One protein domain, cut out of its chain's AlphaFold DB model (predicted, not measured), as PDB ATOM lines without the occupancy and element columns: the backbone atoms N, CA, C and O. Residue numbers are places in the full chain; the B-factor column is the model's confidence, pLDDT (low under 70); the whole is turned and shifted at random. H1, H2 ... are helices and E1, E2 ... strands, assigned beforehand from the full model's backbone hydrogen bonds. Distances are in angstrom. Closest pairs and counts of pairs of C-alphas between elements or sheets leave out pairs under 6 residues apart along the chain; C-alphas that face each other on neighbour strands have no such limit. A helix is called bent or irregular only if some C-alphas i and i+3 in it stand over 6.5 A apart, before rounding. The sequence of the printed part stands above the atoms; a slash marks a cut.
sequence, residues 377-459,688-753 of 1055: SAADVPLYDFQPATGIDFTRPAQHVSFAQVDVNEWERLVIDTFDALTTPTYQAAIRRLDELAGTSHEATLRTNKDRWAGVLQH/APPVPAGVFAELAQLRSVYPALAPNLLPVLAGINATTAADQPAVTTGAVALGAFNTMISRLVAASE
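This is residues 377 to 459 and 688 to 753 of the 1055 residues of an uncharacterized protein of Hymenobacter aquaticus (UniProt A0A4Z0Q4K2). The long helix H5 runs through the core of a helical body: H3 lies alongside it, both arms of the bent helix H4 pack on it, and H2 crosses near its first residues. H1 runs close by and packs on H4a, and E1 of the hairpin E1 E2 packs on H4a as well; the centres of E2 and E1 are the farthest from the mean of all C-alphas, at 19.9 A and 19.1 A. The printed part has 149 residues, with two strands and five helices in the order E1 E2 H1 H2 H3 H4 H5; the sheet E1 - E2 is antiparallel and the class is mostly helix. It is compact, with a radius of gyration of the C-alphas of 15.7 A, and only just elongated, spanning 52 by 34 by 22 A.

E1, residues 377 to 383, and E2, residues 399 to 406, form an antiparallel hairpin at 153 degrees; N 381 and O 401, 2.9 A apart, are within hydrogen-bond range. H1 is residues 408 to 422, H2 residues 425 to 438 and H3 residues 442 to 459. H4, residues 693 to 719, was assigned as one helix by its hydrogen bonds but is bent, with C-alphas 704 and 707 7.0 A apart; its arms are H4a, residues 693 to 704, and H4b, residues 707 to 719, itself irregular, with C-alphas 712 and 715 6.7 A apart. The closest C-alphas of E1 and H4a, Leu 383 and Gln 701, are 5.6 A apart. H1 touches H4a at a steep tilt of 60 degrees, closest at the C-alphas of Trp 411 and Arg 703, 6.2 A. H5, residues 729 to 752, touches H3 at a shallow tilt of 24 degrees, the same way, closest at the C-alphas of Trp 453 and Val 749, 5.8 A. With residues 744 to 752 alone H5 touches H4a, opposite ways at 24 degrees, closest at the C-alphas of Glu 698 and Leu 748, 5.4 A. H2 and H4b touch about perpendicular, at 88 degrees, closest at the C-alphas of Ala 430 and Leu 717, 5.9 A. Every O i to N i+4 pair is within hydrogen-bond range in H1, H4a and H5, against 9 of 10 in H2, 13 of 14 in H3 and 5 of 9 in H4b.

E1 begins at C-alpha 377 (108.174, -24.850, 8.256). H3 is 26.4 A from first to last C-alpha. H5 is 34.7 A long and ends at C-alpha 752 (98.901, -9.811, 9.355).

The C-alphas farthest apart, of Ala 688 and Thr 723, are 52.1 A apart. Residues 460 to 687 are not printed, and C-alphas 459 and 688 are 22.0 A apart across the cut. The link E1 to E2 is long, 15 residues. Residues 688 to 690 have pLDDT under 70.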
ATOM      1  N   SER A 377     108.124 -23.869   7.165       77.62
ATOM      2  CA  SER A 377     108.174 -24.850   8.256       77.62
ATOM      3  C   SER A 377     108.062 -24.140   9.602       77.62
ATOM      4  O   SER A 377     108.638 -23.070   9.776       77.62
ATOM      5  N   ALA A 378     107.349 -24.727  10.558       82.88
ATOM      6  CA  ALA A 378     107.217 -24.194  11.912       82.88
ATOM      7  C   ALA A 378     107.080 -25.344  12.912       82.88
ATOM      8  O   ALA A 378     106.372 -26.312  12.654       82.88
ATOM      9  N   ALA A 379     107.748 -25.239  14.056       81.94
ATOM     10  CA  ALA A 379     107.653 -26.224  15.127       81.94
ATOM     11  C   ALA A 379     106.720 -25.731  16.239       81.94
ATOM     12  O   ALA A 379     106.588 -24.525  16.432       81.94
ATOM     13  N   ASP A 380     106.131 -26.673  16.979       85.56
ATOM     14  CA  ASP A 380     105.374 -26.403  18.212       85.56
ATOM     15  C   ASP A 380     104.206 -25.409  18.038       85.56
ATOM     16  O   ASP A 380     103.989 -24.506  18.846       85.56
ATOM     17  N   VAL A 381     103.442 -25.548  16.951       91.00
ATOM     18  CA  VAL A 381     102.295 -24.674  16.664       91.00
ATOM     19  C   VAL A 381     101.079 -25.129  17.484       91.00
ATOM     20  O   VAL A 381     100.649 -26.274  17.308       91.00
ATOM     21  N   PRO A 382     100.491 -24.275  18.349       93.88
ATOM     22  CA  PRO A 382      99.293 -24.617  19.111       93.88
ATOM     23  C   PRO A 382      98.056 -24.657  18.205       93.88
ATOM     24  O   PRO A 382      97.779 -23.695  17.489       93.88
ATOM     25  N   LEU A 383      97.289 -25.746  18.277       95.31
ATOM     26  CA  LEU A 383      96.031 -25.924  17.551       95.31
ATOM     27  C   LEU A 383      94.856 -26.100  18.523       95.31
ATOM     28  O   LEU A 383      94.978 -26.750  19.565       95.31
ATOM     29  N   TYR A 384      93.707 -25.542  18.157       96.12
ATOM     30  CA  TYR A 384      92.463 -25.535  18.927       96.12
ATOM     31  C   TYR A 384      91.351 -26.237  18.142       96.12
ATOM     32  O   TYR A 384      91.187 -25.986  16.950       96.12
ATOM     33  N   ASP A 385      90.555 -27.072  18.804       94.38
ATOM     34  CA  ASP A 385      89.483 -27.821  18.142       94.38
ATOM     35  C   ASP A 385      88.180 -27.013  18.049       94.38
ATOM     36  O   ASP A 385      87.845 -26.218  18.932       94.38
ATOM     37  N   PHE A 386      87.407 -27.262  16.991       95.38
ATOM     38  CA  PHE A 386      86.051 -26.738  16.841       95.38
ATOM     39  C   PHE A 386      85.014 -27.723  17.379       95.38
ATOM     40  O   PHE A 386      84.977 -28.889  16.985       95.38
ATOM     41  N   GLN A 387      84.122 -27.224  18.233       93.00
ATOM     42  CA  GLN A 387      82.968 -27.954  18.742       93.00
ATOM     43  C   GLN A 387      81.670 -27.316  18.218       93.00
ATOM     44  O   GLN A 387      81.420 -26.146  18.507       93.00
ATOM     45  N   PRO A 388      80.782 -28.058  17.522       88.56
ATOM     46  CA  PRO A 388      79.564 -27.483  16.934       88.56
ATOM     47  C   PRO A 388      78.621 -26.786  17.925       88.56
ATOM     48  O   PRO A 388      77.882 -25.887  17.540       88.56
ATOM     49  N   ALA A 389      78.637 -27.190  19.200       87.75
ATOM     50  CA  ALA A 389      77.758 -26.638  20.230       87.75
ATOM     51  C   ALA A 389      78.284 -25.341  20.873       87.75
ATOM     52  O   ALA A 389      77.494 -24.550  21.380       87.75
ATOM     53  N   THR A 390      79.604 -25.142  20.903       89.62
ATOM     54  CA  THR A 390      80.260 -24.117  21.740       89.62
ATOM     55  C   THR A 390      81.287 -23.271  20.988       89.62
ATOM     56  O   THR A 390      81.697 -22.231  21.497       89.62
ATOM     57  N   GLY A 391      81.680 -23.662  19.775       92.38
ATOM     58  CA  GLY A 391      82.675 -22.969  18.962       92.38
ATOM     59  C   GLY A 391      84.100 -23.431  19.268       92.38
ATOM     60  O   GLY A 391      84.350 -24.624  19.429       92.38
ATOM     61  N   ILE A 392      85.042 -22.487  19.297       94.00
ATOM     62  CA  ILE A 392      86.469 -22.736  19.550       94.00
ATOM     63  C   ILE A 392      86.861 -22.060  20.869       94.00
ATOM     64  O   ILE A 392      86.663 -20.854  21.028       94.00
ATOM     65  N   ASP A 393      87.455 -22.814  21.796       93.00
ATOM     66  CA  ASP A 393      88.052 -22.270  23.024       93.00
ATOM     67  C   ASP A 393      89.530 -21.924  22.787       93.00
ATOM     68  O   ASP A 393      90.415 -22.756  22.972       93.00
ATOM     69  N   PHE A 394      89.817 -20.674  22.416       91.88
ATOM     70  CA  PHE A 394      91.190 -20.199  22.188       91.88
ATOM     71  C   PHE A 394      92.034 -20.048  23.470       91.88
ATOM     72  O   PHE A 394      93.193 -19.635  23.390       91.88
ATOM     73  N   THR A 395      91.492 -20.341  24.658       90.69
ATOM     74  CA  THR A 395      92.244 -20.214  25.919       90.69
ATOM     75  C   THR A 395      93.104 -21.437  26.227       90.69
ATOM     76  O   THR A 395      94.070 -21.323  26.985       90.69
ATOM     77  N   ARG A 396      92.789 -22.601  25.642       89.19
ATOM     78  CA  ARG A 396      93.499 -23.864  25.890       89.19
ATOM     79  C   ARG A 396      93.714 -24.644  24.588       89.19
ATOM     80  O   ARG A 396      92.730 -25.112  24.021       89.19
ATOM     81  N   PRO A 397      94.966 -24.807  24.120       91.56
ATOM     82  CA  PRO A 397      95.240 -25.579  22.912       91.56
ATOM     83  C   PRO A 397      94.903 -27.055  23.133       91.56
ATOM     84  O   PRO A 397      95.192 -27.616  24.193       91.56
ATOM     85  N   ALA A 398      94.302 -27.678  22.124       93.06
ATOM     86  CA  ALA A 398      93.997 -29.104  22.119       93.06
ATOM     87  C   ALA A 398      95.262 -29.941  21.875       93.06
ATOM     88  O   ALA A 398      95.445 -30.989  22.492       93.06
ATOM     89  N   GLN A 399      96.156 -29.457  21.007       93.69
ATOM     90  CA  GLN A 399      97.412 -30.122  20.656       93.69
ATOM     91  C   GLN A 399      98.466 -29.125  20.154       93.69
ATOM     92  O   GLN A 399      98.135 -27.993  19.807       93.69
ATOM     93  N   HIS A 400      99.728 -29.563  20.095       92.31
ATOM     94  CA  HIS A 400     100.819 -28.847  19.427       92.31
ATOM     95  C   HIS A 400     101.362 -29.705  18.284       92.31
ATOM     96  O   HIS A 400     101.580 -30.906  18.464       92.31
ATOM     97  N   VAL A 401     101.560 -29.102  17.112       89.81
ATOM     98  CA  VAL A 401     101.986 -29.806  15.893       89.81
ATOM     99  C   VAL A 401     103.171 -29.085  15.256       89.81
ATOM    100  O   VAL A 401     103.210 -27.858  15.198       89.81
ATOM    101  N   SER A 402     104.136 -29.855  14.756       84.69
ATOM    102  CA  SER A 402     105.250 -29.344  13.955       84.69
ATOM    103  C   SER A 402     104.994 -29.608  12.474       84.69
ATOM    104  O   SER A 402     104.694 -30.733  12.078       84.69
ATOM    105  N   PHE A 403     105.136 -28.569  11.661       84.38
ATOM    106  CA  PHE A 403     104.919 -28.564  10.221       84.38
ATOM    107  C   PHE A 403     106.248 -28.400   9.480       84.38
ATOM    108  O   PHE A 403     107.079 -27.570   9.856       84.38
ATOM    109  N   ALA A 404     106.427 -29.153   8.395       76.81
ATOM    110  CA  ALA A 404     107.602 -29.071   7.534       76.81
ATOM    111  C   ALA A 404     107.183 -28.950   6.064       76.81
ATOM    112  O   ALA A 404     106.303 -29.683   5.622       76.81
ATOM    113  N   GLN A 405     107.846 -28.052   5.329       74.25
ATOM    114  CA  GLN A 405     107.699 -27.857   3.879       74.25
ATOM    115  C   GLN A 405     106.244 -27.657   3.414       74.25
ATOM    116  O   GLN A 405     105.786 -28.270   2.455       74.25
ATOM    117  N   VAL A 406     105.510 -26.786   4.103       79.38
ATOM    118  CA  VAL A 406     104.116 -26.445   3.805       79.38
ATOM    119  C   VAL A 406     104.019 -25.347   2.746       79.38
ATOM    120  O   VAL A 406     104.660 -24.300   2.884       79.38
ATOM    121  N   ASP A 407     103.134 -25.525   1.761       80.00
ATOM    122  CA  ASP A 407     102.678 -24.430   0.899       80.00
ATOM    123  C   ASP A 407     101.583 -23.615   1.604       80.00
ATOM    124  O   ASP A 407     100.403 -23.967   1.644       80.00
ATOM    125  N   VAL A 408     101.993 -22.504   2.207       84.81
ATOM    126  CA  VAL A 408     101.091 -21.587   2.917       84.81
ATOM    127  C   VAL A 408     100.194 -20.785   1.973       84.81
ATOM    128  O   VAL A 408      99.176 -20.260   2.425       84.81
ATOM    129  N   ASN A 409     100.523 -20.706   0.677       84.12
ATOM    130  CA  ASN A 409      99.676 -20.033  -0.310       84.12
ATOM    131  C   ASN A 409      98.408 -20.857  -0.581       84.12
ATOM    132  O   ASN A 409      97.327 -20.283  -0.709       84.12
ATOM    133  N   GLU A 410      98.497 -22.194  -0.577       84.75
ATOM    134  CA  GLU A 410      97.311 -23.065  -0.645       84.75
ATOM    135  C   GLU A 410      96.401 -22.887   0.573       84.75
ATOM    136  O   GLU A 410      95.173 -22.846   0.448       84.75
ATOM    137  N   TRP A 411      96.992 -22.756   1.764       90.38
ATOM    138  CA  TRP A 411      96.228 -22.526   2.989       90.38
ATOM    139  C   TRP A 411      95.515 -21.178   2.950       90.38
ATOM    140  O   TRP A 411      94.335 -21.111   3.280       90.38
ATOM    141  N   GLU A 412      96.188 -20.116   2.507       90.00
ATOM    142  CA  GLU A 412      95.567 -18.802   2.341       90.00
ATOM    143  C   GLU A 412      94.458 -18.824   1.277       90.00
ATOM    144  O   GLU A 412      93.387 -18.257   1.505       90.00
ATOM    145  N   ARG A 413      94.670 -19.508   0.144       88.50
ATOM    146  CA  ARG A 413      93.658 -19.659  -0.913       88.50
ATOM    147  C   ARG A 413      92.388 -20.330  -0.386       88.50
ATOM    148  O   ARG A 413      91.312 -19.784  -0.597       88.50
ATOM    149  N   LEU A 414      92.499 -21.409   0.395       89.88
ATOM    150  CA  LEU A 414      91.342 -22.050   1.043       89.88
ATOM    151  C   LEU A 414      90.524 -21.061   1.896       89.88
ATOM    152  O   LEU A 414      89.288 -21.091   1.895       89.88
ATOM    153  N   VAL A 415      91.210 -20.192   2.642       91.25
ATOM    154  CA  VAL A 415      90.560 -19.194   3.500       91.25
ATOM    155  C   VAL A 415      89.864 -18.132   2.652       91.25
ATOM    156  O   VAL A 415      88.702 -17.820   2.915       91.25
ATOM    157  N   ILE A 416      90.543 -17.610   1.628       91.94
ATOM    158  CA  ILE A 416      90.001 -16.608   0.703       91.94
ATOM    159  C   ILE A 416      88.791 -17.157  -0.061       91.94
ATOM    160  O   ILE A 416      87.757 -16.496  -0.086       91.94
ATOM    161  N   ASP A 417      88.864 -18.377  -0.593       90.19
ATOM    162  CA  ASP A 417      87.764 -18.993  -1.343       90.19
ATOM    163  C   ASP A 417      86.532 -19.214  -0.453       90.19
ATOM    164  O   ASP A 417      85.398 -18.943  -0.854       90.19
ATOM    165  N   THR A 418      86.744 -19.642   0.798       90.31
ATOM    166  CA  THR A 418      85.655 -19.759   1.783       90.31
ATOM    167  C   THR A 418      85.046 -18.396   2.094       90.31
ATOM    168  O   THR A 418      83.823 -18.259   2.183       90.31
ATOM    169  N   PHE A 419      85.892 -17.385   2.284       91.94
ATOM    170  CA  PHE A 419      85.455 -16.031   2.584       91.94
ATOM    171  C   PHE A 419      84.619 -15.462   1.432       91.94
ATOM    172  O   PHE A 419      83.506 -14.982   1.653       91.94
ATOM    173  N   ASP A 420      85.107 -15.590   0.199       91.94
ATOM    174  CA  ASP A 420      84.415 -15.138  -1.003       91.94
ATOM    175  C   ASP A 420      83.075 -15.855  -1.179       91.94
ATOM    176  O   ASP A 420      82.066 -15.186  -1.422       91.94
ATOM    177  N   ALA A 421      83.021 -17.173  -0.947       90.56
ATOM    178  CA  ALA A 421      81.773 -17.936  -0.967       90.56
ATOM    179  C   ALA A 421      80.725 -17.341  -0.008       90.56
ATOM    180  O   ALA A 421      79.591 -17.085  -0.421       90.56
ATOM    181  N   LEU A 422      81.102 -17.031   1.239       91.75
ATOM    182  CA  LEU A 422      80.199 -16.424   2.232       91.75
ATOM    183  C   LEU A 422      79.729 -15.012   1.849       91.75
ATOM    184  O   LEU A 422      78.664 -14.581   2.290       91.75
ATOM    185  N   THR A 423      80.491 -14.295   1.021       87.88
ATOM    186  CA  THR A 423      80.113 -12.956   0.538       87.88
ATOM    187  C   THR A 423      79.227 -12.968  -0.706       87.88
ATOM    188  O   THR A 423      78.793 -11.902  -1.143       87.88
ATOM    189  N   THR A 424      78.900 -14.136  -1.264       88.19
ATOM    190  CA  THR A 424      77.958 -14.231  -2.390       88.19
ATOM    191  C   THR A 424      76.528 -13.838  -1.978       88.19
ATOM    192  O   THR A 424      76.155 -13.997  -0.810       88.19
ATOM    193  N   PRO A 425      75.675 -13.370  -2.914       86.00
ATOM    194  CA  PRO A 425      74.301 -12.958  -2.599       86.00
ATOM    195  C   PRO A 425      73.478 -14.036  -1.878       86.00
ATOM    196  O   PRO A 425      72.697 -13.717  -0.979       86.00
ATOM    197  N   THR A 426      73.689 -15.306  -2.244       81.94
ATOM    198  CA  THR A 426      73.026 -16.473  -1.648       81.94
ATOM    199  C   THR A 426      73.288 -16.563  -0.146       81.94
ATOM    200  O   THR A 426      72.346 -16.653   0.640       81.94
ATOM    201  N   TYR A 427      74.555 -16.489   0.266       91.69
ATOM    202  CA  TYR A 427      74.931 -16.600   1.674       91.69
ATOM    203  C   TYR A 427      74.712 -15.300   2.445       91.69
ATOM    204  O   TYR A 427      74.306 -15.356   3.602       91.69
ATOM    205  N   GLN A 428      74.862 -14.129   1.818       90.12
ATOM    206  CA  GLN A 428      74.580 -12.851   2.480       90.12
ATOM    207  C   GLN A 428      73.135 -12.748   2.986       90.12
ATOM    208  O   GLN A 428      72.903 -12.289   4.104       90.12
ATOM    209  N   ALA A 429      72.152 -13.174   2.186       89.06
ATOM    210  CA  ALA A 429      70.753 -13.160   2.611       89.06
ATOM    211  C   ALA A 429      70.505 -14.102   3.802       89.06
ATOM    212  O   ALA A 429      69.813 -13.727   4.751       89.06
ATOM    213  N   ALA A 430      71.112 -15.293   3.780       92.94
ATOM    214  CA  ALA A 430      71.035 -16.258   4.871       92.94
ATOM    215  C   ALA A 430      71.712 -15.749   6.154       92.94
ATOM    216  O   ALA A 430      71.146 -15.891   7.235       92.94
ATOM    217  N   ILE A 431      72.882 -15.111   6.043       95.19
ATOM    218  CA  ILE A 431      73.611 -14.533   7.179       95.19
ATOM    219  C   ILE A 431      72.813 -13.386   7.806       95.19
ATOM    220  O   ILE A 431      72.671 -13.360   9.022       95.19
ATOM    221  N   ARG A 432      72.223 -12.483   7.008       92.88
ATOM    222  CA  ARG A 432      71.339 -11.429   7.542       92.88
ATOM    223  C   ARG A 432      70.164 -12.008   8.312       92.88
ATOM    224  O   ARG A 432      69.854 -11.560   9.411       92.88
ATOM    225  N   ARG A 433      69.542 -13.049   7.758       92.81
ATOM    226  CA  ARG A 433      68.439 -13.736   8.428       92.81
ATOM    227  C   ARG A 433      68.889 -14.444   9.708       92.81
ATOM    228  O   ARG A 433      68.160 -14.441  10.695       92.81
ATOM    229  N   LEU A 434      70.073 -15.044   9.703       94.75
ATOM    230  CA  LEU A 434      70.681 -15.650  10.882       94.75
ATOM    231  C   LEU A 434      70.953 -14.598  11.969       94.75
ATOM    232  O   LEU A 434      70.590 -14.829  13.119       94.75
ATOM    233  N   ASP A 435      71.520 -13.448  11.604       95.31
ATOM    234  CA  ASP A 435      71.779 -12.325  12.511       95.31
ATOM    235  C   ASP A 435      70.476 -11.833  13.167       95.31
ATOM    236  O   ASP A 435      70.426 -11.688  14.392       95.31
ATOM    237  N   GLU A 436      69.402 -11.678  12.383       94.06
ATOM    238  CA  GLU A 436      68.059 -11.331  12.877       94.06
ATOM    239  C   GLU A 436      67.511 -12.353  13.886       94.06
ATOM    240  O   GLU A 436      66.951 -11.966  14.912       94.06
ATOM    241  N   LEU A 437      67.637 -13.653  13.595       93.75
ATOM    242  CA  LEU A 437      67.043 -14.722  14.409       93.75
ATOM    243  C   LEU A 437      67.861 -15.045  15.665       93.75
ATOM    244  O   LEU A 437      67.282 -15.357  16.705       93.75
ATOM    245  N   ALA A 438      69.190 -14.990  15.569       91.56
ATOM    246  CA  ALA A 438      70.111 -15.309  16.658       91.56
ATOM    247  C   ALA A 438      70.504 -14.082  17.502       91.56
ATOM    248  O   ALA A 438      71.148 -14.242  18.538       91.56
ATOM    249  N   GLY A 439      70.144 -12.865  17.072       90.75
ATOM    250  CA  GLY A 439      70.536 -11.621  17.743       90.75
ATOM    251  C   GLY A 439      72.041 -11.355  17.658       90.75
ATOM    252  O   GLY A 439      72.652 -10.920  18.633       90.75
ATOM    253  N   THR A 440      72.649 -11.660  16.509       92.81
ATOM    254  CA  THR A 440      74.100 -11.548  16.276       92.81
ATOM    255  C   THR A 440      74.413 -10.479  15.219       92.81
ATOM    256  O   THR A 440      73.515  -9.822  14.702       92.81
ATOM    257  N   SER A 441      75.699 -10.211  14.970       93.69
ATOM    258  CA  SER A 441      76.167  -9.200  13.998       93.69
ATOM    259  C   SER A 441      77.298  -9.751  13.121       93.69
ATOM    260  O   SER A 441      78.326  -9.106  12.869       93.69
ATOM    261  N   HIS A 442      77.141 -11.000  12.690       94.44
ATOM    262  CA  HIS A 442      78.150 -11.705  11.922       94.44
ATOM    263  C   HIS A 442      78.359 -11.103  10.528       94.44
ATOM    264  O   HIS A 442      79.505 -11.085  10.076       94.44
ATOM    265  N   GLU A 443      77.327 -10.553   9.875       93.56
ATOM    266  CA  GLU A 443      77.475  -9.872   8.577       93.56
ATOM    267  C   GLU A 443      78.379  -8.635   8.694       93.56
ATOM    268  O   GLU A 443      79.290  -8.432   7.886       93.56
ATOM    269  N   ALA A 444      78.158  -7.816   9.726       92.06
ATOM    270  CA  ALA A 444      78.953  -6.615   9.979       92.06
ATOM    271  C   ALA A 444      80.416  -6.964  10.302       92.06
ATOM    272  O   ALA A 444      81.340  -6.305   9.817       92.06
ATOM    273  N   THR A 445      80.625  -8.038  11.070       94.12
ATOM    274  CA  THR A 445      81.964  -8.557  11.390       94.12
ATOM    275  C   THR A 445      82.673  -9.070  10.135       94.12
ATOM    276  O   THR A 445      83.828  -8.715   9.902       94.12
ATOM    277  N   LEU A 446      81.976  -9.834   9.285       93.06
ATOM    278  CA  LEU A 446      82.521 -10.347   8.027       93.06
ATOM    279  C   LEU A 446      82.935  -9.194   7.103       93.06
ATOM    280  O   LEU A 446      84.053  -9.176   6.602       93.06
ATOM    281  N   ARG A 447      82.085  -8.172   6.946       91.06
ATOM    282  CA  ARG A 447      82.392  -6.980   6.134       91.06
ATOM    283  C   ARG A 447      83.600  -6.207   6.665       91.06
ATOM    284  O   ARG A 447      84.501  -5.881   5.901       91.06
ATOM    285  N   THR A 448      83.664  -5.999   7.980       93.19
ATOM    286  CA  THR A 448      84.804  -5.335   8.632       93.19
ATOM    287  C   THR A 448      86.100  -6.118   8.416       93.19
ATOM    288  O   THR A 448      87.136  -5.535   8.093       93.19
ATOM    289  N   ASN A 449      86.050  -7.445   8.556       93.06
ATOM    290  CA  ASN A 449      87.189  -8.315   8.279       93.06
ATOM    291  C   ASN A 449      87.616  -8.230   6.806       93.06
ATOM    292  O   ASN A 449      88.814  -8.179   6.545       93.06
ATOM    293  N   LYS A 450      86.669  -8.142   5.859       93.12
ATOM    294  CA  LYS A 450      86.964  -7.966   4.429       93.12
ATOM    295  C   LYS A 450      87.740  -6.678   4.167       93.12
ATOM    296  O   LYS A 450      88.792  -6.719   3.535       93.12
ATOM    297  N   ASP A 451      87.258  -5.553   4.692       91.50
ATOM    298  CA  ASP A 451      87.881  -4.241   4.483       91.50
ATOM    299  C   ASP A 451      89.288  -4.168   5.090       91.50
ATOM    300  O   ASP A 451      90.214  -3.616   4.479       91.50
ATOM    301  N   ARG A 452      89.466  -4.754   6.282       92.94
ATOM    302  CA  ARG A 452      90.779  -4.866   6.933       92.94
ATOM    303  C   ARG A 452      91.714  -5.774   6.138       92.94
ATOM    304  O   ARG A 452      92.852  -5.387   5.880       92.94
ATOM    305  N   TRP A 453      91.237  -6.934   5.687       92.62
ATOM    306  CA  TRP A 453      92.063  -7.869   4.925       92.62
ATOM    307  C   TRP A 453      92.445  -7.312   3.550       92.62
ATOM    308  O   TRP A 453      93.608  -7.404   3.170       92.62
ATOM    309  N   ALA A 454      91.546  -6.619   2.847       93.19
ATOM    310  CA  ALA A 454      91.884  -5.876   1.630       93.19
ATOM    311  C   ALA A 454      92.981  -4.821   1.888       93.19
ATOM    312  O   ALA A 454      93.903  -4.656   1.084       93.19
ATOM    313  N   GLY A 455      92.922  -4.139   3.041       91.75
ATOM    314  CA  GLY A 455      93.959  -3.208   3.500       91.75
ATOM    315  C   GLY A 455      95.313  -3.864   3.791       91.75
ATOM    316  O   GLY A 455      96.345  -3.216   3.641       91.75
ATOM    317  N   VAL A 456      95.325  -5.148   4.143       90.94
ATOM    318  CA  VAL A 456      96.536  -5.957   4.314       90.94
ATOM    319  C   VAL A 456      97.058  -6.457   2.955       90.94
ATOM    320  O   VAL A 456      98.227  -6.253   2.621       90.94
ATOM    321  N   LEU A 457      96.187  -7.050   2.132       91.75
ATOM    322  CA  LEU A 457      96.533  -7.672   0.848       91.75
ATOM    323  C   LEU A 457      97.059  -6.667  -0.182       91.75
ATOM    324  O   LEU A 457      97.946  -7.018  -0.963       91.75
ATOM    325  N   GLN A 458      96.617  -5.402  -0.153       91.94
ATOM    326  CA  GLN A 458      97.148  -4.371  -1.060       91.94
ATOM    327  C   GLN A 458      98.677  -4.239  -0.984       91.94
ATOM    328  O   GLN A 458      99.325  -3.919  -1.977       91.94
ATOM    329  N   HIS A 459      99.290  -4.505   0.174       89.94
ATOM    330  CA  HIS A 459     100.735  -4.350   0.349       89.94
ATOM    331  C   HIS A 459     101.546  -5.437  -0.370       89.94
ATOM    332  O   HIS A 459     102.747  -5.250  -0.593       89.94
ATOM    333  N   ALA A 688     113.818 -21.028   9.103       47.50
ATOM    334  CA  ALA A 688     112.715 -20.292   9.714       47.50
ATOM    335  C   ALA A 688     111.631 -19.997   8.660       47.50
ATOM    336  O   ALA A 688     111.978 -19.765   7.496       47.50
ATOM    337  N   PRO A 689     110.336 -20.015   9.030       55.03
ATOM    338  CA  PRO A 689     109.284 -19.802   8.054       55.03
ATOM    339  C   PRO A 689     109.488 -18.428   7.389       55.03
ATOM    340  O   PRO A 689     109.694 -17.439   8.097       55.03
ATOM    341  N   PRO A 690     109.419 -18.330   6.049       64.12
ATOM    342  CA  PRO A 690     109.459 -17.051   5.326       64.12
ATOM    343  C   PRO A 690     108.280 -16.128   5.693       64.12
ATOM    344  O   PRO A 690     108.297 -14.939   5.377       64.12
ATOM    345  N   VAL A 691     107.264 -16.673   6.372       73.88
ATOM    346  CA  VAL A 691     106.080 -15.977   6.881       73.88
ATOM    347  C   VAL A 691     106.228 -15.700   8.385       73.88
ATOM    348  O   VAL A 691     106.716 -16.561   9.120       73.88
ATOM    349  N   PRO A 692     105.754 -14.543   8.890       81.56
ATOM    350  CA  PRO A 692     105.677 -14.275  10.324       81.56
ATOM    351  C   PRO A 692     105.003 -15.418  11.100       81.56
ATOM    352  O   PRO A 692     103.918 -15.868  10.730       81.56
ATOM    353  N   ALA A 693     105.607 -15.849  12.212       80.56
ATOM    354  CA  ALA A 693     105.144 -17.006  12.987       80.56
ATOM    355  C   ALA A 693     103.661 -16.919  13.407       80.56
ATOM    356  O   ALA A 693     102.957 -17.924  13.377       80.56
ATOM    357  N   GLY A 694     103.171 -15.716  13.735       85.50
ATOM    358  CA  GLY A 694     101.758 -15.493  14.060       85.50
ATOM    359  C   GLY A 694     100.818 -15.757  12.879       85.50
ATOM    360  O   GLY A 694      99.793 -16.405  13.053       85.50
ATOM    361  N   VAL A 695     101.187 -15.331  11.667       89.44
ATOM    362  CA  VAL A 695     100.392 -15.579  10.452       89.44
ATOM    363  C   VAL A 695     100.406 -17.069  10.101       89.44
ATOM    364  O   VAL A 695      99.356 -17.632   9.802       89.44
ATOM    365  N   PHE A 696     101.567 -17.731  10.208       90.44
ATOM    366  CA  PHE A 696     101.666 -19.179   9.995       90.44
ATOM    367  C   PHE A 696     100.755 -19.955  10.958       90.44
ATOM    368  O   PHE A 696     100.016 -20.837  10.525       90.44
ATOM    369  N   ALA A 697     100.778 -19.613  12.251       91.00
ATOM    370  CA  ALA A 697      99.968 -20.282  13.266       91.00
ATOM    371  C   ALA A 697      98.460 -20.134  13.008       91.00
ATOM    372  O   ALA A 697      97.727 -21.118  13.087       91.00
ATOM    373  N   GLU A 698      97.991 -18.937  12.640       93.94
ATOM    374  CA  GLU A 698      96.567 -18.708  12.361       93.94
ATOM    375  C   GLU A 698      96.110 -19.393  11.051       93.94
ATOM    376  O   GLU A 698      94.998 -19.923  10.991       93.94
ATOM    377  N   LEU A 699      96.969 -19.485  10.025       93.75
ATOM    378  CA  LEU A 699      96.681 -20.284   8.821       93.75
ATOM    379  C   LEU A 699      96.651 -21.792   9.117       93.75
ATOM    380  O   LEU A 699      95.748 -22.490   8.649       93.75
ATOM    381  N   ALA A 700      97.590 -22.292   9.928       93.19
ATOM    382  CA  ALA A 700      97.609 -23.687  10.372       93.19
ATOM    383  C   ALA A 700      96.343 -24.039  11.172       93.19
ATOM    384  O   ALA A 700      95.742 -25.097  10.957       93.19
ATOM    385  N   GLN A 701      95.905 -23.129  12.049       95.06
ATOM    386  CA  GLN A 701      94.666 -23.241  12.815       95.06
ATOM    387  C   GLN A 701      93.442 -23.351  11.894       95.06
ATOM    388  O   GLN A 701      92.650 -24.287  12.033       95.06
ATOM    389  N   LEU A 702      93.309 -22.445  10.918       93.94
ATOM    390  CA  LEU A 702      92.226 -22.477   9.929       93.94
ATOM    391  C   LEU A 702      92.228 -23.781   9.131       93.94
ATOM    392  O   LEU A 702      91.193 -24.447   9.054       93.94
ATOM    393  N   ARG A 703      93.383 -24.186   8.589       93.94
ATOM    394  CA  ARG A 703      93.511 -25.416   7.794       93.94
ATOM    395  C   ARG A 703      93.118 -26.663   8.585       93.94
ATOM    396  O   ARG A 703      92.468 -27.547   8.025       93.94
ATOM    397  N   SER A 704      93.497 -26.719   9.860       93.06
ATOM    398  CA  SER A 704      93.241 -27.863  10.743       93.06
ATOM    399  C   SER A 704      91.774 -27.953  11.170       93.06
ATOM    400  O   SER A 704      91.219 -29.047  11.228       93.06
ATOM    401  N   VAL A 705      91.122 -26.812  11.424       94.19
ATOM    402  CA  VAL A 705      89.715 -26.762  11.860       94.19
ATOM    403  C   VAL A 705      88.721 -26.880  10.709       94.19
ATOM    404  O   VAL A 705      87.614 -27.393  10.904       94.19
ATOM    405  N   TYR A 706      89.090 -26.433   9.507       93.12
ATOM    406  CA  TYR A 706      88.170 -26.351   8.374       93.12
ATOM    407  C   TYR A 706      87.370 -27.639   8.091       93.12
ATOM    408  O   TYR A 706      86.158 -27.528   7.909       93.12
ATOM    409  N   PRO A 707      87.953 -28.859   8.121       93.81
ATOM    410  CA  PRO A 707      87.198 -30.093   7.888       93.81
ATOM    411  C   PRO A 707      86.042 -30.323   8.876       93.81
ATOM    412  O   PRO A 707      85.011 -30.868   8.490       93.81
ATOM    413  N   ALA A 708      86.188 -29.894  10.136       92.25
ATOM    414  CA  ALA A 708      85.136 -29.986  11.150       92.25
ATOM    415  C   ALA A 708      84.137 -28.816  11.065       92.25
ATOM    416  O   ALA A 708      82.950 -28.976  11.363       92.25
ATOM    417  N   LEU A 709      84.602 -27.640  10.642       94.19
ATOM    418  CA  LEU A 709      83.783 -26.436  10.506       94.19
ATOM    419  C   LEU A 709      82.879 -26.471   9.264       94.19
ATOM    420  O   LEU A 709      81.696 -26.146   9.359       94.19
ATOM    421  N   ALA A 710      83.416 -26.863   8.105       92.94
ATOM    422  CA  ALA A 710      82.753 -26.730   6.806       92.94
ATOM    423  C   ALA A 710      81.361 -27.394   6.730       92.94
ATOM    424  O   ALA A 710      80.434 -26.726   6.259       92.94
ATOM    425  N   PRO A 711      81.140 -28.624   7.253       93.19
ATOM    426  CA  PRO A 711      79.813 -29.250   7.263       93.19
ATOM    427  C   PRO A 711      78.769 -28.484   8.089       93.19
ATOM    428  O   PRO A 711      77.575 -28.580   7.812       93.19
ATOM    429  N   ASN A 712      79.213 -27.712   9.086       93.62
ATOM    430  CA  ASN A 712      78.366 -26.935   9.992       93.62
ATOM    431  C   ASN A 712      78.175 -25.477   9.535       93.62
ATOM    432  O   ASN A 712      77.382 -24.753  10.132       93.62
ATOM    433  N   LEU A 713      78.897 -25.043   8.494       93.44
ATOM    434  CA  LEU A 713      78.896 -23.666   8.001       93.44
ATOM    435  C   LEU A 713      78.124 -23.540   6.683       93.44
ATOM    436  O   LEU A 713      77.002 -23.040   6.672       93.44
ATOM    437  N   LEU A 714      78.694 -24.008   5.566       91.88
ATOM    438  CA  LEU A 714      78.136 -23.742   4.231       91.88
ATOM    439  C   LEU A 714      76.794 -24.456   3.982       91.88
ATOM    440  O   LEU A 714      75.862 -23.791   3.528       91.88
ATOM    441  N   PRO A 715      76.617 -25.757   4.294       92.00
ATOM    442  CA  PRO A 715      75.327 -26.422   4.096       92.00
ATOM    443  C   PRO A 715      74.236 -25.892   5.036       92.00
ATOM    444  O   PRO A 715      73.086 -25.752   4.629       92.00
ATOM    445  N   VAL A 716      74.599 -25.562   6.282       92.69
ATOM    446  CA  VAL A 716      73.663 -25.029   7.286       92.69
ATOM    447  C   VAL A 716      73.175 -23.640   6.883       92.69
ATOM    448  O   VAL A 716      71.967 -23.409   6.870       92.69
ATOM    449  N   LEU A 717      74.081 -22.738   6.483       93.00
ATOM    450  CA  LEU A 717      73.708 -21.407   5.995       93.00
ATOM    451  C   LEU A 717      72.863 -21.482   4.718       93.00
ATOM    452  O   LEU A 717      71.890 -20.747   4.602       93.00
ATOM    453  N   ALA A 718      73.171 -22.397   3.793       90.25
ATOM    454  CA  ALA A 718      72.369 -22.583   2.580       90.25
ATOM    455  C   ALA A 718      70.917 -23.014   2.880       90.25
ATOM    456  O   ALA A 718      70.018 -22.747   2.084       90.25
ATOM    457  N   GLY A 719      70.676 -23.662   4.026       89.25
ATOM    458  CA  GLY A 719      69.341 -24.046   4.489       89.25
ATOM    459  C   GLY A 719      68.544 -22.925   5.173       89.25
ATOM    460  O   GLY A 719      67.330 -23.065   5.332       89.25
ATOM    461  N   ILE A 720      69.187 -21.820   5.569       91.25
ATOM    462  CA  ILE A 720      68.531 -20.688   6.239       91.25
ATOM    463  C   ILE A 720      67.918 -19.758   5.191       91.25
ATOM    464  O   ILE A 720      68.598 -19.231   4.314       91.25
ATOM    465  N   ASN A 721      66.612 -19.524   5.292       90.56
ATOM    466  CA  ASN A 721      65.860 -18.688   4.362       90.56
ATOM    467  C   ASN A 721      64.770 -17.882   5.092       90.56
ATOM    468  O   ASN A 721      64.642 -17.929   6.316       90.56
ATOM    469  N   ALA A 722      63.951 -17.141   4.339       87.50
ATOM    470  CA  ALA A 722      62.908 -16.274   4.892       87.50
ATOM    471  C   ALA A 722      61.867 -17.002   5.775       87.50
ATOM    472  O   ALA A 722      61.232 -16.364   6.611       87.50
ATOM    473  N   THR A 723      61.697 -18.321   5.620       89.75
ATOM    474  CA  THR A 723      60.749 -19.143   6.400       89.75
ATOM    475  C   THR A 723      61.366 -19.801   7.638       89.75
ATOM    476  O   THR A 723      60.646 -20.403   8.433       89.75
ATOM    477  N   THR A 724      62.682 -19.682   7.833       91.69
ATOM    478  CA  THR A 724      63.385 -20.234   8.997       91.69
ATOM    479  C   THR A 724      62.922 -19.545  10.288       91.69
ATOM    480  O   THR A 724      62.867 -18.312  10.364       91.69
ATOM    481  N   ALA A 725      62.589 -20.357  11.297       89.94
ATOM    482  CA  ALA A 725      62.202 -19.920  12.640       89.94
ATOM    483  C   ALA A 725      63.403 -19.924  13.603       89.94
ATOM    484  O   ALA A 725      64.358 -20.674  13.404       89.94
ATOM    485  N   ALA A 726      63.351 -19.090  14.646       88.44
ATOM    486  CA  ALA A 726      64.473 -18.858  15.563       88.44
ATOM    487  C   ALA A 726      64.863 -20.079  16.421       88.44
ATOM    488  O   ALA A 726      65.998 -20.172  16.875       88.44
ATOM    489  N   ASP A 727      63.939 -21.012  16.644       87.00
ATOM    490  CA  ASP A 727      64.115 -22.213  17.469       87.00
ATOM    491  C   ASP A 727      64.712 -23.407  16.706       87.00
ATOM    492  O   ASP A 727      64.983 -24.456  17.294       87.00
ATOM    493  N   GLN A 728      64.941 -23.270  15.395       89.88
ATOM    494  CA  GLN A 728      65.528 -24.346  14.606       89.88
ATOM    495  C   GLN A 728      67.006 -24.569  14.981       89.88
ATOM    496  O   GLN A 728      67.779 -23.610  15.001       89.88
ATOM    497  N   PRO A 729      67.463 -25.828  15.154       89.50
ATOM    498  CA  PRO A 729      68.864 -26.142  15.466       89.50
ATOM    499  C   PRO A 729      69.883 -25.572  14.466       89.50
ATOM    500  O   PRO A 729      71.033 -25.312  14.825       89.50
ATOM    501  N   ALA A 730      69.458 -25.358  13.216       89.75
ATOM    502  CA  ALA A 730      70.261 -24.734  12.170       89.75
ATOM    503  C   ALA A 730      70.662 -23.286  12.513       89.75
ATOM    504  O   ALA A 730      71.770 -22.880  12.180       89.75
ATOM    505  N   VAL A 731      69.810 -22.531  13.222       91.56
ATOM    506  CA  VAL A 731      70.095 -21.148  13.645       91.56
ATOM    507  C   VAL A 731      71.231 -21.138  14.668       91.56
ATOM    508  O   VAL A 731      72.228 -20.450  14.475       91.56
ATOM    509  N   THR A 732      71.149 -21.958  15.718       92.31
ATOM    510  CA  THR A 732      72.217 -22.034  16.731       92.31
ATOM    511  C   THR A 732      73.521 -22.576  16.145       92.31
ATOM    512  O   THR A 732      74.579 -21.989  16.360       92.31
ATOM    513  N   THR A 733      73.454 -23.655  15.360       92.69
ATOM    514  CA  THR A 733      74.643 -24.275  14.745       92.69
ATOM    515  C   THR A 733      75.323 -23.320  13.762       92.69
ATOM    516  O   THR A 733      76.541 -23.156  13.803       92.69
ATOM    517  N   GLY A 734      74.535 -22.636  12.922       93.44
ATOM    518  CA  GLY A 734      75.031 -21.651  11.965       93.44
ATOM    519  C   GLY A 734      75.673 -20.440  12.644       93.44
ATOM    520  O   GLY A 734      76.751 -20.025  12.226       93.44
ATOM    521  N   ALA A 735      75.073 -19.917  13.721       94.25
ATOM    522  CA  ALA A 735      75.642 -18.806  14.494       94.25
ATOM    523  C   ALA A 735      76.982 -19.188  15.146       94.25
ATOM    524  O   ALA A 735      77.957 -18.443  15.048       94.25
ATOM    525  N   VAL A 736      77.070 -20.378  15.753       95.75
ATOM    526  CA  VAL A 736      78.315 -20.871  16.366       95.75
ATOM    527  C   VAL A 736      79.411 -21.071  15.314       95.75
ATOM    528  O   VAL A 736      80.537 -20.604  15.505       95.75
ATOM    529  N   ALA A 737      79.097 -21.718  14.188       95.56
ATOM    530  CA  ALA A 737      80.058 -21.956  13.111       95.56
ATOM    531  C   ALA A 737      80.539 -20.643  12.465       95.56
ATOM    532  O   ALA A 737      81.743 -20.433  12.301       95.56
ATOM    533  N   LEU A 738      79.623 -19.725  12.144       95.38
ATOM    534  CA  LEU A 738      79.972 -18.439  11.539       95.38
ATOM    535  C   LEU A 738      80.734 -17.530  12.516       95.38
ATOM    536  O   LEU A 738      81.677 -16.849  12.113       95.38
ATOM    537  N   GLY A 739      80.382 -17.554  13.805       95.12
ATOM    538  CA  GLY A 739      81.128 -16.873  14.864       95.12
ATOM    539  C   GLY A 739      82.559 -17.399  15.011       95.12
ATOM    540  O   GLY A 739      83.498 -16.602  15.089       95.12
ATOM    541  N   ALA A 740      82.749 -18.722  14.975       95.38
ATOM    542  CA  ALA A 740      84.073 -19.344  14.990       95.38
ATOM    543  C   ALA A 740      84.903 -18.955  13.754       95.38
ATOM    544  O   ALA A 740      86.059 -18.551  13.902       95.38
ATOM    545  N   PHE A 741      84.305 -18.995  12.555       95.44
ATOM    546  CA  PHE A 741      84.963 -18.548  11.323       95.44
ATOM    547  C   PHE A 741      85.391 -17.078  11.410       95.44
ATOM    548  O   PHE A 741      86.571 -16.773  11.248       95.44
ATOM    549  N   ASN A 742      84.466 -16.172  11.748       95.19
ATOM    550  CA  ASN A 742      84.754 -14.742  11.894       95.19
ATOM    551  C   ASN A 742      85.875 -14.473  12.905       95.19
ATOM    552  O   ASN A 742      86.732 -13.631  12.649       95.19
ATOM    553  N   THR A 743      85.902 -15.211  14.018       95.12
ATOM    554  CA  THR A 743      86.953 -15.083  15.034       95.12
ATOM    555  C   THR A 743      88.318 -15.494  14.487       95.12
ATOM    556  O   THR A 743      89.288 -14.761  14.675       95.12
ATOM    557  N   MET A 744      88.402 -16.622  13.773       95.19
ATOM    558  CA  MET A 744      89.651 -17.058  13.133       95.19
ATOM    559  C   MET A 744      90.141 -16.049  12.087       95.19
ATOM    560  O   MET A 744      91.317 -15.697  12.089       95.19
ATOM    561  N   ILE A 745      89.248 -15.513  11.244       95.00
ATOM    562  CA  ILE A 745      89.627 -14.482  10.264       95.00
ATOM    563  C   ILE A 745      90.102 -13.206  10.959       95.00
ATOM    564  O   ILE A 745      91.139 -12.661  10.587       95.00
ATOM    565  N   SER A 746      89.401 -12.729  11.992       94.75
ATOM    566  CA  SER A 746      89.825 -11.533  12.728       94.75
ATOM    567  C   SER A 746      91.215 -11.698  13.351       94.75
ATOM    568  O   SER A 746      91.986 -10.737  13.355       94.75
ATOM    569  N   ARG A 747      91.553 -12.896  13.845       94.19
ATOM    570  CA  ARG A 747      92.891 -13.208  14.372       94.19
ATOM    571  C   ARG A 747      93.948 -13.257  13.269       94.19
ATOM    572  O   ARG A 747      94.991 -12.631  13.430       94.19
ATOM    573  N   LEU A 748      93.659 -13.909  12.139       93.94
ATOM    574  CA  LEU A 748      94.549 -13.941  10.973       93.94
ATOM    575  C   LEU A 748      94.851 -12.528  10.450       93.94
ATOM    576  O   LEU A 748      96.010 -12.180  10.225       93.94
ATOM    577  N   VAL A 749      93.817 -11.697  10.294       92.19
ATOM    578  CA  VAL A 749      93.957 -10.306   9.841       92.19
ATOM    579  C   VAL A 749      94.775  -9.496  10.846       92.19
ATOM    580  O   VAL A 749      95.715  -8.818  10.444       92.19
ATOM    581  N   ALA A 750      94.494  -9.617  12.147       91.81
ATOM    582  CA  ALA A 750      95.267  -8.934  13.186       91.81
ATOM    583  C   ALA A 750      96.740  -9.380  13.227       91.81
ATOM    584  O   ALA A 750      97.620  -8.546  13.410       91.81
ATOM    585  N   ALA A 751      97.026 -10.671  13.016       90.06
ATOM    586  CA  ALA A 751      98.394 -11.186  12.918       90.06
ATOM    587  C   ALA A 751      99.133 -10.675  11.668       90.06
ATOM    588  O   ALA A 751     100.364 -10.645  11.642       90.06
ATOM    589  N   SER A 752      98.381 -10.284  10.638       88.25
ATOM    590  CA  SER A 752      98.901  -9.811   9.355       88.25
ATOM    591  C   SER A 752      99.087  -8.289   9.294       88.25
ATOM    592  O   SER A 752      99.895  -7.792   8.508       88.25
ATOM    593  N   GLU A 753      98.363  -7.529  10.117       84.69
ATOM    594  CA  GLU A 753      98.476  -6.072  10.206       84.69
ATOM    595  C   GLU A 753      99.846  -5.645  10.759       84.69
ATOM    596  O   GLU A 753     100.280  -6.074  11.824       84.69
TER     597      GLU A 753